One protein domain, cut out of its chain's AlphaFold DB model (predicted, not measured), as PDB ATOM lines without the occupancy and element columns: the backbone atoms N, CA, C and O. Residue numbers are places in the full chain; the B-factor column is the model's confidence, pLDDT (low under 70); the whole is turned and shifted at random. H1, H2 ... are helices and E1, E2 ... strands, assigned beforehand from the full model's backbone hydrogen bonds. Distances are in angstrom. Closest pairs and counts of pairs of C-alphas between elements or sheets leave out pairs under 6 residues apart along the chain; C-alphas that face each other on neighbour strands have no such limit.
ATOM      1  N   ALA A   2     -66.035   5.575 -72.558       92.12
ATOM      2  CA  ALA A   2     -66.677   6.864 -72.229       92.12
ATOM      3  C   ALA A   2     -68.129   6.774 -71.691       92.12
ATOM      4  O   ALA A   2     -68.420   7.342 -70.643       92.12
ATOM      5  N   ILE A   3     -69.009   5.996 -72.341       95.94
ATOM      6  CA  ILE A   3     -70.394   5.755 -71.873       95.94
ATOM      7  C   ILE A   3     -70.417   5.131 -70.464       95.94
ATOM      8  O   ILE A   3     -71.232   5.504 -69.630       95.94
ATOM      9  N   PHE A   4     -69.493   4.210 -70.180       96.12
ATOM     10  CA  PHE A   4     -69.393   3.527 -68.892       96.12
ATOM     11  C   PHE A   4     -68.792   4.419 -67.791       96.12
ATOM     12  O   PHE A   4     -69.277   4.366 -66.667       96.12
ATOM     13  N   ASN A   5     -67.831   5.304 -68.109       94.81
ATOM     14  CA  ASN A   5     -67.401   6.360 -67.176       94.81
ATOM     15  C   ASN A   5     -68.617   7.214 -66.778       94.81
ATOM     16  O   ASN A   5     -68.958   7.290 -65.603       94.81
ATOM     17  N   ALA A   6     -69.339   7.749 -67.770       94.62
ATOM     18  CA  ALA A   6     -70.529   8.570 -67.551       94.62
ATOM     19  C   ALA A   6     -71.634   7.845 -66.760       94.62
ATOM     20  O   ALA A   6     -72.298   8.462 -65.932       94.62
ATOM     21  N   PHE A   7     -71.819   6.538 -66.967       95.75
ATOM     22  CA  PHE A   7     -72.728   5.721 -66.163       95.75
ATOM     23  C   PHE A   7     -72.293   5.642 -64.693       95.75
ATOM     24  O   PHE A   7     -73.110   5.896 -63.808       95.75
ATOM     25  N   CYS A   8     -71.021   5.340 -64.414       94.56
ATOM     26  CA  CYS A   8     -70.486   5.250 -63.050       94.56
ATOM     27  C   CYS A   8     -70.461   6.608 -62.319       94.56
ATOM     28  O   CYS A   8     -70.725   6.664 -61.116       94.56
ATOM     29  N   ASP A   9     -70.228   7.704 -63.044       92.12
ATOM     30  CA  ASP A   9     -70.297   9.083 -62.536       92.12
ATOM     31  C   ASP A   9     -71.729   9.631 -62.419       92.12
ATOM     32  O   ASP A   9     -71.930  10.723 -61.892       92.12
ATOM     33  N   ARG A  10     -72.735   8.880 -62.890       93.06
ATOM     34  CA  ARG A  10     -74.148   9.298 -62.960       93.06
ATOM     35  C   ARG A  10     -74.360  10.567 -63.795       93.06
ATOM     36  O   ARG A  10     -75.230  11.389 -63.511       93.06
ATOM     37  N   VAL A  11     -73.570  10.737 -64.852       92.06
ATOM     38  CA  VAL A  11     -73.634  11.895 -65.749       92.06
ATOM     39  C   VAL A  11     -74.840  11.751 -66.691       92.06
ATOM     40  O   VAL A  11     -74.966  10.730 -67.375       92.06
ATOM     41  N   PRO A  12     -75.728  12.759 -66.776       92.75
ATOM     42  CA  PRO A  12     -76.833  12.750 -67.723       92.75
ATOM     43  C   PRO A  12     -76.330  13.021 -69.151       92.75
ATOM     44  O   PRO A  12     -75.785  14.091 -69.425       92.75
ATOM     45  N   ILE A  13     -76.545  12.076 -70.069       95.69
ATOM     46  CA  ILE A  13     -76.187  12.186 -71.491       95.69
ATOM     47  C   ILE A  13     -77.327  11.614 -72.335       95.69
ATOM     48  O   ILE A  13     -77.623  10.429 -72.231       95.69
ATOM     49  N   LEU A  14     -77.911  12.425 -73.220       97.06
ATOM     50  CA  LEU A  14     -78.762  11.929 -74.304       97.06
ATOM     51  C   LEU A  14     -77.872  11.615 -75.510       97.06
ATOM     52  O   LEU A  14     -77.311  12.525 -76.119       97.06
ATOM     53  N   MET A  15     -77.720  10.335 -75.837       97.94
ATOM     54  CA  MET A  15     -76.943   9.870 -76.982       97.94
ATOM     55  C   MET A  15     -77.881   9.553 -78.146       97.94
ATOM     56  O   MET A  15     -78.836   8.796 -77.984       97.94
ATOM     57  N   LEU A  16     -77.581  10.096 -79.323       97.12
ATOM     58  CA  LEU A  16     -78.263   9.753 -80.567       97.12
ATOM     59  C   LEU A  16     -77.299   8.941 -81.429       97.12
ATOM     60  O   LEU A  16     -76.165   9.363 -81.658       97.12
ATOM     61  N   GLY A  17     -77.733   7.768 -81.874       94.38
ATOM     62  CA  GLY A  17     -77.033   6.961 -82.866       94.38
ATOM     63  C   GLY A  17     -77.858   6.823 -84.136       94.38
ATOM     64  O   GLY A  17     -79.051   7.114 -84.144       94.38
ATOM     65  N   ALA A  18     -77.216   6.345 -85.197       92.56
ATOM     66  CA  ALA A  18     -77.874   6.035 -86.454       92.56
ATOM     67  C   ALA A  18     -77.565   4.598 -86.882       92.56
ATOM     68  O   ALA A  18     -76.442   4.125 -86.701       92.56
ATOM     69  N   THR A  19     -78.549   3.947 -87.497       93.19
ATOM     70  CA  THR A  19     -78.392   2.669 -88.202       93.19
ATOM     71  C   THR A  19     -78.826   2.829 -89.656       93.19
ATOM     72  O   THR A  19     -79.698   3.643 -89.967       93.19
ATOM     73  N   GLY A  20     -78.246   2.033 -90.556       93.38
ATOM     74  CA  GLY A  20     -78.808   1.863 -91.894       93.38
ATOM     75  C   GLY A  20     -80.222   1.244 -91.863       93.38
ATOM     76  O   GLY A  20     -80.661   0.772 -90.807       93.38
ATOM     77  N   PRO A  21     -80.933   1.237 -93.008       93.56
ATOM     78  CA  PRO A  21     -82.326   0.800 -93.101       93.56
ATOM     79  C   PRO A  21     -82.575  -0.605 -92.527       93.56
ATOM     80  O   PRO A  21     -82.052  -1.608 -93.033       93.56
ATOM     81  N   LEU A  22     -83.434  -0.715 -91.511       91.62
ATOM     82  CA  LEU A  22     -83.927  -2.004 -91.016       91.62
ATOM     83  C   LEU A  22     -84.687  -2.765 -92.108       91.62
ATOM     84  O   LEU A  22     -84.470  -3.968 -92.286       91.62
ATOM     85  N   ASP A  23     -85.512  -2.054 -92.880       91.19
ATOM     86  CA  ASP A  23     -86.136  -2.567 -94.097       91.19
ATOM     87  C   ASP A  23     -85.064  -2.830 -95.164       91.19
ATOM     88  O   ASP A  23     -84.527  -1.918 -95.797       91.19
ATOM     89  N   ALA A  24     -84.762  -4.113 -95.375       92.44
ATOM     90  CA  ALA A  24     -83.746  -4.557 -96.318       92.44
ATOM     91  C   ALA A  24     -84.033  -4.141 -97.773       92.44
ATOM     92  O   ALA A  24     -83.094  -4.073 -98.564       92.44
ATOM     93  N   THR A  25     -85.289  -3.838 -98.130       93.88
ATOM     94  CA  THR A  25     -85.652  -3.378 -99.483       93.88
ATOM     95  C   THR A  25     -85.212  -1.940 -99.759       93.88
ATOM     96  O   THR A  25     -85.024  -1.573-100.916       93.88
ATOM     97  N   LYS A  26     -84.983  -1.145 -98.704       92.31
ATOM     98  CA  LYS A  26     -84.541   0.255 -98.780       92.31
ATOM     99  C   LYS A  26     -83.018   0.422 -98.696       92.31
ATOM    100  O   LYS A  26     -82.527   1.544 -98.770       92.31
ATOM    101  N   ARG A  27     -82.256  -0.666 -98.529       92.94
ATOM    102  CA  ARG A  27     -80.789  -0.618 -98.409       92.94
ATOM    103  C   ARG A  27     -80.119  -0.373 -99.753       92.94
ATOM    104  O   ARG A  27     -80.244  -1.182-100.674       92.94
ATOM    105  N   ARG A  28     -79.303   0.677 -99.830       91.69
ATOM    106  CA  ARG A  28     -78.368   0.896-100.939       91.69
ATOM    107  C   ARG A  28     -77.326  -0.235-100.972       91.69
ATOM    108  O   ARG A  28     -77.006  -0.806 -99.924       91.69
ATOM    109  N   PRO A  29     -76.766  -0.578-102.147       94.12
ATOM    110  CA  PRO A  29     -75.700  -1.570-102.246       94.12
ATOM    111  C   PRO A  29     -74.515  -1.267-101.317       94.12
ATOM    112  O   PRO A  29     -74.168  -0.109-101.085       94.12
ATOM    113  N   TRP A  30     -73.868  -2.328-100.830       93.44
ATOM    114  CA  TRP A  30     -72.697  -2.286 -99.945       93.44
ATOM    115  C   TRP A  30     -72.927  -1.617 -98.579       93.44
ATOM    116  O   TRP A  30     -73.110  -2.338 -97.601       93.44
ATOM    117  N   ILE A  31     -72.907  -0.284 -98.486       92.12
ATOM    118  CA  ILE A  31     -72.705   0.428 -97.209       92.12
ATOM    119  C   ILE A  31     -73.820   0.165 -96.189       92.12
ATOM    120  O   ILE A  31     -73.544  -0.211 -95.051       92.12
ATOM    121  N   ASP A  32     -75.082   0.242 -96.614       93.19
ATOM    122  CA  ASP A  32     -76.236   0.017 -95.739       93.19
ATOM    123  C   ASP A  32     -76.328  -1.443 -95.269       93.19
ATOM    124  O   ASP A  32     -76.866  -1.722 -94.201       93.19
ATOM    125  N   TRP A  33     -75.778  -2.395 -96.027       93.44
ATOM    126  CA  TRP A  33     -75.756  -3.808 -95.635       93.44
ATOM    127  C   TRP A  33     -74.738  -4.105 -94.537       93.44
ATOM    128  O   TRP A  33     -74.992  -4.977 -93.708       93.44
ATOM    129  N   ILE A  34     -73.609  -3.391 -94.516       92.88
ATOM    130  CA  ILE A  34     -72.547  -3.585 -93.515       92.88
ATOM    131  C   ILE A  34     -72.675  -2.648 -92.304       92.88
ATOM    132  O   ILE A  34     -72.124  -2.957 -91.253       92.88
ATOM    133  N   HIS A  35     -73.409  -1.534 -92.424       92.56
ATOM    134  CA  HIS A  35     -73.625  -0.542 -91.357       92.56
ATOM    135  C   HIS A  35     -75.061  -0.545 -90.774       92.56
ATOM    136  O   HIS A  35     -75.463   0.412 -90.114       92.56
ATOM    137  N   THR A  36     -75.845  -1.613 -90.978       93.50
ATOM    138  CA  THR A  36     -77.141  -1.807 -90.288       93.50
ATOM    139  C   THR A  36     -77.005  -2.798 -89.134       93.50
ATOM    140  O   THR A  36     -76.577  -3.934 -89.341       93.50
ATOM    141  N   ALA A  37     -77.443  -2.408 -87.935       91.31
ATOM    142  CA  ALA A  37     -77.560  -3.289 -86.773       91.31
ATOM    143  C   ALA A  37     -79.039  -3.539 -86.431       91.31
ATOM    144  O   ALA A  37     -79.854  -2.626 -86.486       91.31
ATOM    145  N   GLN A  38     -79.387  -4.779 -86.067       89.38
ATOM    146  CA  GLN A  38     -80.762  -5.145 -85.682       89.38
ATOM    147  C   GLN A  38     -81.153  -4.597 -84.300       89.38
ATOM    148  O   GLN A  38     -82.284  -4.176 -84.103       89.38
ATOM    149  N   ASP A  39     -80.211  -4.606 -83.354       92.69
ATOM    150  CA  ASP A  39     -80.343  -3.995 -82.030       92.69
ATOM    151  C   ASP A  39     -78.969  -3.437 -81.636       92.69
ATOM    152  O   ASP A  39     -78.086  -4.167 -81.176       92.69
ATOM    153  N   GLN A  40     -78.755  -2.142 -81.885       94.06
ATOM    154  CA  GLN A  40     -77.519  -1.457 -81.492       94.06
ATOM    155  C   GLN A  40     -77.494  -1.160 -79.982       94.06
ATOM    156  O   GLN A  40     -76.420  -1.151 -79.371       94.06
ATOM    157  N   GLY A  41     -78.669  -0.975 -79.370       95.75
ATOM    158  CA  GLY A  41     -78.834  -0.707 -77.943       95.75
ATOM    159  C   GLY A  41     -78.318  -1.848 -77.064       95.75
ATOM    160  O   GLY A  41     -77.652  -1.588 -76.064       95.75
ATOM    161  N   ALA A  42     -78.495  -3.108 -77.477       95.88
ATOM    162  CA  ALA A  42     -78.031  -4.302 -76.754       95.88
ATOM    163  C   ALA A  42     -76.550  -4.274 -76.339       95.88
ATOM    164  O   ALA A  42     -76.188  -4.872 -75.325       95.88
ATOM    165  N   LEU A  43     -75.692  -3.581 -77.095       94.75
ATOM    166  CA  LEU A  43     -74.257  -3.458 -76.809       94.75
ATOM    167  C   LEU A  43     -73.956  -2.616 -75.554       94.75
ATOM    168  O   LEU A  43     -72.891  -2.767 -74.947       94.75
ATOM    169  N   ILE A  44     -74.873  -1.717 -75.190       96.00
ATOM    170  CA  ILE A  44     -74.683  -0.686 -74.159       96.00
ATOM    171  C   ILE A  44     -75.790  -0.661 -73.091       96.00
ATOM    172  O   ILE A  44     -75.553  -0.160 -71.994       96.00
ATOM    173  N   ARG A  45     -76.954  -1.270 -73.370       96.19
ATOM    174  CA  ARG A  45     -78.137  -1.408 -72.496       96.19
ATOM    175  C   ARG A  45     -77.833  -1.716 -71.018       96.19
ATOM    176  O   ARG A  45     -78.486  -1.124 -70.167       96.19
ATOM    177  N   PRO A  46     -76.848  -2.567 -70.652       96.25
ATOM    178  CA  PRO A  46     -76.561  -2.860 -69.244       96.25
ATOM    179  C   PRO A  46     -75.887  -1.728 -68.444       96.25
ATOM    180  O   PRO A  46     -75.683  -1.877 -67.239       96.25
ATOM    181  N   TYR A  47     -75.487  -0.634 -69.096       96.56
ATOM    182  CA  TYR A  47     -74.822   0.521 -68.481       96.56
ATOM    183  C   TYR A  47     -75.308   1.856 -69.069       96.56
ATOM    184  O   TYR A  47     -74.559   2.822 -69.207       96.56
ATOM    185  N   ILE A  48     -76.596   1.900 -69.394       97.38
ATOM    186  CA  ILE A  48     -77.374   3.105 -69.684       97.38
ATOM    187  C   ILE A  48     -78.736   2.964 -68.995       97.38
ATOM    188  O   ILE A  48     -79.110   1.875 -68.563       97.38
ATOM    189  N   LYS A  49     -79.476   4.061 -68.854       96.25
ATOM    190  CA  LYS A  49     -80.746   4.087 -68.114       96.25
ATOM    191  C   LYS A  49     -81.975   3.776 -68.970       96.25
ATOM    192  O   LYS A  49     -82.994   3.341 -68.445       96.25
ATOM    193  N   PHE A  50     -81.888   4.045 -70.268       97.38
ATOM    194  CA  PHE A  50     -82.965   3.858 -71.235       97.38
ATOM    195  C   PHE A  50     -82.371   3.779 -72.639       97.38
ATOM    196  O   PHE A  50     -81.481   4.572 -72.966       97.38
ATOM    197  N   ASP A  51     -82.896   2.879 -73.463       98.00
ATOM    198  CA  ASP A  51     -82.691   2.896 -74.904       98.00
ATOM    199  C   ASP A  51     -83.967   2.596 -75.681       98.00
ATOM    200  O   ASP A  51     -84.857   1.914 -75.175       98.00
ATOM    201  N   ASP A  52     -84.037   3.124 -76.902       97.75
ATOM    202  CA  ASP A  52     -85.142   2.886 -77.828       97.75
ATOM    203  C   ASP A  52     -84.690   3.046 -79.291       97.75
ATOM    204  O   ASP A  52     -83.690   3.708 -79.595       97.75
ATOM    205  N   GLN A  53     -85.447   2.444 -80.202       96.38
ATOM    206  CA  GLN A  53     -85.259   2.512 -81.647       96.38
ATOM    207  C   GLN A  53     -86.614   2.821 -82.311       96.38
ATOM    208  O   GLN A  53     -87.352   1.904 -82.683       96.38
ATOM    209  N   PRO A  54     -86.997   4.109 -82.423       95.25
ATOM    210  CA  PRO A  54     -88.275   4.513 -82.999       95.25
ATOM    211  C   PRO A  54     -88.384   4.158 -84.486       95.25
ATOM    212  O   PRO A  54     -87.417   4.225 -85.240       95.25
ATOM    213  N   HIS A  55     -89.605   3.835 -84.917       92.31
ATOM    214  CA  HIS A  55     -89.925   3.420 -86.291       92.31
ATOM    215  C   HIS A  55     -90.798   4.439 -87.055       92.31
ATOM    216  O   HIS A  55     -91.238   4.170 -88.171       92.31
ATOM    217  N   SER A  56     -91.081   5.607 -86.467       91.31
ATOM    218  CA  SER A  56     -91.810   6.710 -87.111       91.31
ATOM    219  C   SER A  56     -91.398   8.068 -86.519       91.31
ATOM    220  O   SER A  56     -90.906   8.102 -85.386       91.31
ATOM    221  N   PRO A  57     -91.599   9.200 -87.226       91.31
ATOM    222  CA  PRO A  57     -91.190  10.517 -86.725       91.31
ATOM    223  C   PRO A  57     -91.898  10.907 -85.421       91.31
ATOM    224  O   PRO A  57     -91.273  11.449 -84.512       91.31
ATOM    225  N   GLN A  58     -93.183  10.563 -85.284       92.62
ATOM    226  CA  GLN A  58     -93.934  10.801 -84.049       92.62
ATOM    227  C   GLN A  58     -93.407   9.950 -82.884       92.62
ATOM    228  O   GLN A  58     -93.270  10.463 -81.773       92.62
ATOM    229  N   ALA A  59     -93.060   8.681 -83.139       94.12
ATOM    230  CA  ALA A  59     -92.435   7.826 -82.132       94.12
ATOM    231  C   ALA A  59     -91.056   8.363 -81.723       94.12
ATOM    232  O   ALA A  59     -90.734   8.354 -80.545       94.12
ATOM    233  N   ALA A  60     -90.272   8.919 -82.655       94.00
ATOM    234  CA  ALA A  60     -88.977   9.513 -82.330       94.00
ATOM    235  C   ALA A  60     -89.092  10.707 -81.371       94.00
ATOM    236  O   ALA A  60     -88.278  10.831 -80.459       94.00
ATOM    237  N   ILE A  61     -90.120  11.551 -81.521       92.94
ATOM    238  CA  ILE A  61     -90.406  12.644 -80.575       92.94
ATOM    239  C   ILE A  61     -90.703  12.085 -79.175       92.94
ATOM    240  O   ILE A  61     -90.167  12.590 -78.188       92.94
ATOM    241  N   GLU A  62     -91.510  11.027 -79.080       93.88
ATOM    242  CA  GLU A  62     -91.830  10.365 -77.810       93.88
ATOM    243  C   GLU A  62     -90.590   9.716 -77.167       93.88
ATOM    244  O   GLU A  62     -90.295   9.984 -75.999       93.88
ATOM    245  N   SER A  63     -89.798   8.959 -77.935       96.12
ATOM    246  CA  SER A  63     -88.538   8.352 -77.485       96.12
ATOM    247  C   SER A  63     -87.543   9.404 -76.983       96.12
ATOM    248  O   SER A  63     -86.933   9.224 -75.929       96.12
ATOM    249  N   LEU A  64     -87.396  10.534 -77.690       94.88
ATOM    250  CA  LEU A  64     -86.518  11.639 -77.287       94.88
ATOM    251  C   LEU A  64     -86.962  12.279 -75.964       94.88
ATOM    252  O   LEU A  64     -86.114  12.570 -75.118       94.88
ATOM    253  N   ILE A  65     -88.269  12.464 -75.755       93.38
ATOM    254  CA  ILE A  65     -88.813  12.983 -74.492       93.38
ATOM    255  C   ILE A  65     -88.562  11.987 -73.356       93.38
ATOM    256  O   ILE A  65     -88.029  12.384 -72.319       93.38
ATOM    257  N   HIS A  66     -88.863  10.699 -73.552       93.94
ATOM    258  CA  HIS A  66     -88.591   9.662 -72.552       93.94
ATOM    259  C   HIS A  66     -87.102   9.579 -72.197       93.94
ATOM    260  O   HIS A  66     -86.757   9.604 -71.015       93.94
ATOM    261  N   ALA A  67     -86.207   9.570 -73.186       95.88
ATOM    262  CA  ALA A  67     -84.767   9.525 -72.961       95.88
ATOM    263  C   ALA A  67     -84.232  10.782 -72.251       95.88
ATOM    264  O   ALA A  67     -83.359  10.662 -71.384       95.88
ATOM    265  N   TYR A  68     -84.759  11.971 -72.573       93.56
ATOM    266  CA  TYR A  68     -84.384  13.229 -71.919       93.56
ATOM    267  C   TYR A  68     -84.867  13.294 -70.460       93.56
ATOM    268  O   TYR A  68     -84.100  13.667 -69.570       93.56
ATOM    269  N   VAL A  69     -86.115  12.896 -70.191       92.38
ATOM    270  CA  VAL A  69     -86.648  12.811 -68.823       92.38
ATOM    271  C   VAL A  69     -85.858  11.777 -68.025       92.38
ATOM    272  O   VAL A  69     -85.318  12.106 -66.971       92.38
ATOM    273  N   ALA A  70     -85.690  10.561 -68.557       93.31
ATOM    274  CA  ALA A  70     -84.981   9.480 -67.880       93.31
ATOM    275  C   ALA A  70     -83.545   9.870 -67.500       93.31
ATOM    276  O   ALA A  70     -83.156   9.665 -66.346       93.31
ATOM    277  N   THR A  71     -82.771  10.467 -68.420       93.81
ATOM    278  CA  THR A  71     -81.380  10.862 -68.140       93.81
ATOM    279  C   THR A  71     -81.288  11.958 -67.071       93.81
ATOM    280  O   THR A  71     -80.402  11.910 -66.216       93.81
ATOM    281  N   LYS A  72     -82.229  12.917 -67.062       89.81
ATOM    282  CA  LYS A  72     -82.261  14.032 -66.101       89.81
ATOM    283  C   LYS A  72     -82.810  13.656 -64.721       89.81
ATOM    284  O   LYS A  72     -82.313  14.184 -63.732       89.81
ATOM    285  N   THR A  73     -83.794  12.760 -64.630       89.44
ATOM    286  CA  THR A  73     -84.282  12.230 -63.347       89.44
ATOM    287  C   THR A  73     -83.143  11.521 -62.612       89.44
ATOM    288  O   THR A  73     -82.424  10.721 -63.210       89.44
ATOM    289  N   LYS A  74     -82.980  11.778 -61.308       89.19
ATOM    290  CA  LYS A  74     -81.951  11.114 -60.494       89.19
ATOM    291  C   LYS A  74     -82.334   9.654 -60.142       89.19
ATOM    292  O   LYS A  74     -83.525   9.350 -60.100       89.19
ATOM    293  N   PRO A  75     -81.364   8.747 -59.905       91.00
ATOM    294  CA  PRO A  75     -79.951   8.896 -60.256       91.00
ATOM    295  C   PRO A  75     -79.804   9.032 -61.781       91.00
ATOM    296  O   PRO A  75     -80.476   8.339 -62.554       91.00
ATOM    297  N   SER A  76     -78.985   9.988 -62.210       92.50
ATOM    298  CA  SER A  76     -78.769  10.279 -63.628       92.50
ATOM    299  C   SER A  76     -77.849   9.233 -64.258       92.50
ATOM    300  O   SER A  76     -77.064   8.586 -63.573       92.50
ATOM    301  N   ALA A  77     -77.974   9.030 -65.565       95.06
ATOM    302  CA  ALA A  77     -77.109   8.152 -66.353       95.06
ATOM    303  C   ALA A  77     -77.375   8.373 -67.852       95.06
ATOM    304  O   ALA A  77     -78.421   8.939 -68.198       95.06
ATOM    305  N   PRO A  78     -76.482   7.924 -68.752       97.81
ATOM    306  CA  PRO A  78     -76.690   8.047 -70.190       97.81
ATOM    307  C   PRO A  78     -77.960   7.330 -70.677       97.81
ATOM    308  O   PRO A  78     -78.394   6.345 -70.080       97.81
ATOM    309  N   THR A  79     -78.531   7.801 -71.779       98.38
ATOM    310  CA  THR A  79     -79.656   7.196 -72.510       98.38
ATOM    311  C   THR A  79     -79.358   7.190 -74.008       98.38
ATOM    312  O   THR A  79     -78.537   7.985 -74.467       98.38
ATOM    313  N   TYR A  80     -79.966   6.280 -74.772       98.50
ATOM    314  CA  TYR A  80     -79.603   6.046 -76.174       98.50
ATOM    315  C   TYR A  80     -80.810   5.913 -77.108       98.50
ATOM    316  O   TYR A  80     -81.615   5.008 -76.941       98.50
ATOM    317  N   ILE A  81     -80.904   6.764 -78.129       98.06
ATOM    318  CA  ILE A  81     -81.901   6.626 -79.198       98.06
ATOM    319  C   ILE A  81     -81.197   6.240 -80.498       98.06
ATOM    320  O   ILE A  81     -80.334   6.980 -80.975       98.06
ATOM    321  N   CYS A  82     -81.567   5.099 -81.081       96.75
ATOM    322  CA  CYS A  82     -81.085   4.664 -82.391       96.75
ATOM    323  C   CYS A  82     -82.075   5.099 -83.481       96.75
ATOM    324  O   CYS A  82     -83.221   4.657 -83.495       96.75
ATOM    325  N   LEU A  83     -81.649   5.973 -84.391       95.12
ATOM    326  CA  LEU A  83     -82.477   6.473 -85.485       95.12
ATOM    327  C   LEU A  83     -82.159   5.725 -86.785       95.12
ATOM    328  O   LEU A  83     -81.022   5.715 -87.257       95.12
ATOM    329  N   ASP A  84     -83.175   5.118 -87.391       92.94
ATOM    330  CA  ASP A  84     -83.059   4.535 -88.730       92.94
ATOM    331  C   ASP A  84     -82.767   5.635 -89.773       92.94
ATOM    332  O   ASP A  84     -83.271   6.757 -89.685       92.94
ATOM    333  N   HIS A  85     -81.921   5.347 -90.760       89.62
ATOM    334  CA  HIS A  85     -81.590   6.280 -91.844       89.62
ATOM    335  C   HIS A  85     -82.831   6.706 -92.647       89.62
ATOM    336  O   HIS A  85     -83.015   7.883 -92.941       89.62
ATOM    337  N   THR A  86     -83.737   5.770 -92.942       88.75
ATOM    338  CA  THR A  86     -84.974   6.057 -93.684       88.75
ATOM    339  C   THR A  86     -85.936   6.905 -92.865       88.75
ATOM    340  O   THR A  86     -86.631   7.743 -93.429       88.75
ATOM    341  N   LEU A  87     -85.937   6.758 -91.538       89.69
ATOM    342  CA  LEU A  87     -86.694   7.622 -90.634       89.69
ATOM    343  C   LEU A  87     -86.186   9.075 -90.664       89.69
ATOM    344  O   LEU A  87     -86.985   9.996 -90.531       89.69
ATOM    345  N   GLN A  88     -84.878   9.279 -90.844       90.38
ATOM    346  CA  GLN A  88     -84.266  10.609 -90.925       90.38
ATOM    347  C   GLN A  88     -84.468  11.280 -92.294       90.38
ATOM    348  O   GLN A  88     -84.582  12.500 -92.353       90.38
ATOM    349  N   GLU A  89     -84.517  10.502 -93.380       89.81
ATOM    350  CA  GLU A  89     -84.657  11.015 -94.754       89.81
ATOM    351  C   GLU A  89     -86.102  11.104 -95.270       89.81
ATOM    352  O   GLU A  89     -86.355  11.815 -96.240       89.81
ATOM    353  N   THR A  90     -87.053  10.366 -94.685       86.69
ATOM    354  CA  THR A  90     -88.443  10.355 -95.175       86.69
ATOM    355  C   THR A  90     -89.078  11.734 -95.015       86.69
ATOM    356  O   THR A  90     -89.126  12.277 -93.912       86.69
ATOM    357  N   GLU A  91     -89.617  12.277 -96.110       90.69
ATOM    358  CA  GLU A  91     -90.371  13.529 -96.102       90.69
ATOM    359  C   GLU A  91     -91.551  13.449 -95.119       90.69
ATOM    360  O   GLU A  91     -92.351  12.511 -95.154       90.69
ATOM    361  N   ILE A  92     -91.661  14.443 -94.235       91.06
ATOM    362  CA  ILE A  92     -92.713  14.504 -93.217       91.06
ATOM    363  C   ILE A  92     -93.789  15.524 -93.586       91.06
ATOM    364  O   ILE A  92     -93.513  16.703 -93.807       91.06
ATOM    365  N   ASN A  93     -95.057  15.108 -93.543       89.88
ATOM    366  CA  ASN A  93     -96.155  16.064 -93.503       89.88
ATOM    367  C   ASN A  93     -96.185  16.719 -92.115       89.88
ATOM    368  O   ASN A  93     -96.666  16.129 -91.149       89.88
ATOM    369  N   ALA A  94     -95.712  17.962 -92.011       86.19
ATOM    370  CA  ALA A  94     -95.659  18.698 -90.744       86.19
ATOM    371  C   ALA A  94     -97.025  18.835 -90.033       86.19
ATOM    372  O   ALA A  94     -97.058  19.081 -88.831       86.19
ATOM    373  N   LYS A  95     -98.153  18.649 -90.740       89.69
ATOM    374  CA  LYS A  95     -99.508  18.653 -90.153       89.69
ATOM    375  C   LYS A  95     -99.853  17.371 -89.386       89.69
ATOM    376  O   LYS A  95    -100.790  17.381 -88.596       89.69
ATOM    377  N   GLU A  96     -99.132  16.281 -89.638       88.00
ATOM    378  CA  GLU A  96     -99.324  14.973 -88.990       88.00
ATOM    379  C   GLU A  96     -98.405  14.785 -87.774       88.00
ATOM    380  O   GLU A  96     -98.582  13.843 -87.003       88.00
ATOM    381  N   ILE A  97     -97.444  15.695 -87.573       92.12
ATOM    382  CA  ILE A  97     -96.492  15.658 -86.464       92.12
ATOM    383  C   ILE A  97     -96.980  16.541 -85.314       92.12
ATOM    384  O   ILE A  97     -97.195  17.742 -85.467       92.12
ATOM    385  N   SER A  98     -97.105  15.948 -84.129       91.69
ATOM    386  CA  SER A  98     -97.444  16.643 -82.892       91.69
ATOM    387  C   SER A  98     -96.224  16.726 -81.978       91.69
ATOM    388  O   SER A  98     -95.759  15.723 -81.437       91.69
ATOM    389  N   PHE A  99     -95.726  17.945 -81.770       89.56
ATOM    390  CA  PHE A  99     -94.740  18.238 -80.734       89.56
ATOM    391  C   PHE A  99     -95.476  18.565 -79.428       89.56
ATOM    392  O   PHE A  99     -96.075  19.640 -79.321       89.56
ATOM    393  N   PRO A 100     -95.476  17.674 -78.422       88.75
ATOM    394  CA  PRO A 100     -96.086  17.986 -77.142       88.75
ATOM    395  C   PRO A 100     -95.197  18.985 -76.388       88.75
ATOM    396  O   PRO A 100     -93.976  18.980 -76.535       88.75
ATOM    397  N   ASN A 101     -95.795  19.840 -75.555       87.62
ATOM    398  CA  ASN A 101     -95.044  20.838 -74.788       87.62
ATOM    399  C   ASN A 101     -94.058  20.149 -73.812       87.62
ATOM    400  O   ASN A 101     -94.531  19.555 -72.835       87.62
ATOM    401  N   PRO A 102     -92.724  20.256 -74.007       82.31
ATOM    402  CA  PRO A 102     -91.756  19.499 -73.215       82.31
ATOM    403  C   PRO A 102     -91.810  19.821 -71.721       82.31
ATOM    404  O   PRO A 102     -91.596  18.928 -70.904       82.31
ATOM    405  N   SER A 103     -92.161  21.057 -71.337       83.88
ATOM    406  CA  SER A 103     -92.196  21.464 -69.923       83.88
ATOM    407  C   SER A 103     -93.165  20.632 -69.077       83.88
ATOM    408  O   SER A 103     -92.932  20.462 -67.883       83.88
ATOM    409  N   ARG A 104     -94.193  20.033 -69.696       87.38
ATOM    410  CA  ARG A 104     -95.159  19.143 -69.030       87.38
ATOM    411  C   ARG A 104     -94.571  17.801 -68.579       87.38
ATOM    412  O   ARG A 104     -95.220  17.106 -67.806       87.38
ATOM    413  N   TYR A 105     -93.384  17.435 -69.063       86.12
ATOM    414  CA  TYR A 105     -92.724  16.153 -68.785       86.12
ATOM    415  C   TYR A 105     -91.486  16.304 -67.889       86.12
ATOM    416  O   TYR A 105     -91.015  15.323 -67.321       86.12
ATOM    417  N   LEU A 106     -90.953  17.524 -67.746       80.25
ATOM    418  CA  LEU A 106     -89.702  17.770 -67.019       80.25
ATOM    419  C   LEU A 106     -89.864  17.847 -65.496       80.25
ATOM    420  O   LEU A 106     -88.858  17.784 -64.798       80.25
ATOM    421  N   ASP A 107     -91.090  17.937 -64.978       75.62
ATOM    422  CA  ASP A 107     -91.375  18.097 -63.545       75.62
ATOM    423  C   ASP A 107     -90.709  17.007 -62.677       75.62
ATOM    424  O   ASP A 107     -89.915  17.302 -61.780       75.62
ATOM    425  N   ALA A 108     -90.895  15.734 -63.047       65.62
ATOM    426  CA  ALA A 108     -90.268  14.579 -62.390       65.62
ATOM    427  C   ALA A 108     -88.732  14.514 -62.554       65.62
ATOM    428  O   ALA A 108     -88.049  13.756 -61.863       65.62
ATOM    429  N   ALA A 109     -88.168  15.289 -63.482       69.06
ATOM    430  CA  ALA A 109     -86.727  15.448 -63.650       69.06
ATOM    431  C   ALA A 109     -86.172  16.663 -62.879       69.06
ATOM    432  O   ALA A 109     -84.978  16.706 -62.582       69.06
ATOM    433  N   THR A 110     -87.014  17.641 -62.527       67.81
ATOM    434  CA  THR A 110     -86.632  18.831 -61.745       67.81
ATOM    435  C   THR A 110     -86.914  18.717 -60.248       67.81
ATOM    436  O   THR A 110     -86.292  19.452 -59.476       67.81
TER     437      THR A 110
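AT A GLANCE: This is residues 2 to 110 of the 1067 residues of an uncharacterized protein of Pseudocercospora fijiensis (strain CIRAD86) (UniProt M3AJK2). A small parallel sheet, E1 E3 E2, has one long helix, H3, packed along one face; a long loop, residues 90 to 106, swings out beyond H3 and comes back to H5 at the helix's end. The short helices H1 and H2 lie off the sheet. The printed part has 109 residues in the order H1 E1 H2 E2 H3 E3 H4 H5, of mixed class, with under half of them in named elements. It is flat, 44 by 36 by 14 A, and only just compact, close to loose, with a radius of gyration of the C-alphas of 15.3 A.

IN THESE COORDINATES: Find E1 at residues 14 to 19, 16.7 A, from C-alpha 14 at (-78.762, 11.929, -74.304). E3 is residues 79 to 84, 16.8 A, and E2 residues 50 to 52. H3, residues 57 to 72, runs 22.7 A to C-alpha 72 at (-82.261, 14.032, -66.101). Look for H1 at residues 2 to 8, H2 at 31 to 34, H4 at 85 to 89 and H5 at 107 to 110.

HOW THE PARTS SIT: Inner strand E3 is parallel to E1, with N 15 and O 79 2.8 A apart, and to E2, with N 80 and O 50 2.9 A apart. H3 makes two layers, helix on sheet, at a height of 8.2 A; its closest C-alphas to E3 are Ala 67 and Thr 79, 5.6 A. E2, H3, E3 is a strand-helix-strand unit, parallel neighbours joined through a helix; E1, H2, E2 is a split one, with E3 between its strands; both crossovers are right-handed. H4 only grazes the sheet with residues 85 to 88. H3, with residues 69 to 72 alone, touches H5, closest at C-alphas 72 and 109, 5.3 A. H1 and H2 are not on the sheet and touch no helix. In H1, H3 and H4 every O i to N i+4 pair is within hydrogen-bond range; H2 and H5 are too short for one.

THE WHOLE: The C-alphas of Pro 29 and Thr 110 are the farthest apart, 46.6 A. The printed part has no cut; the links E1 to H2, H2 to E2 and H4 to H5 are long. Residues 108 to 110 have pLDDT under 70.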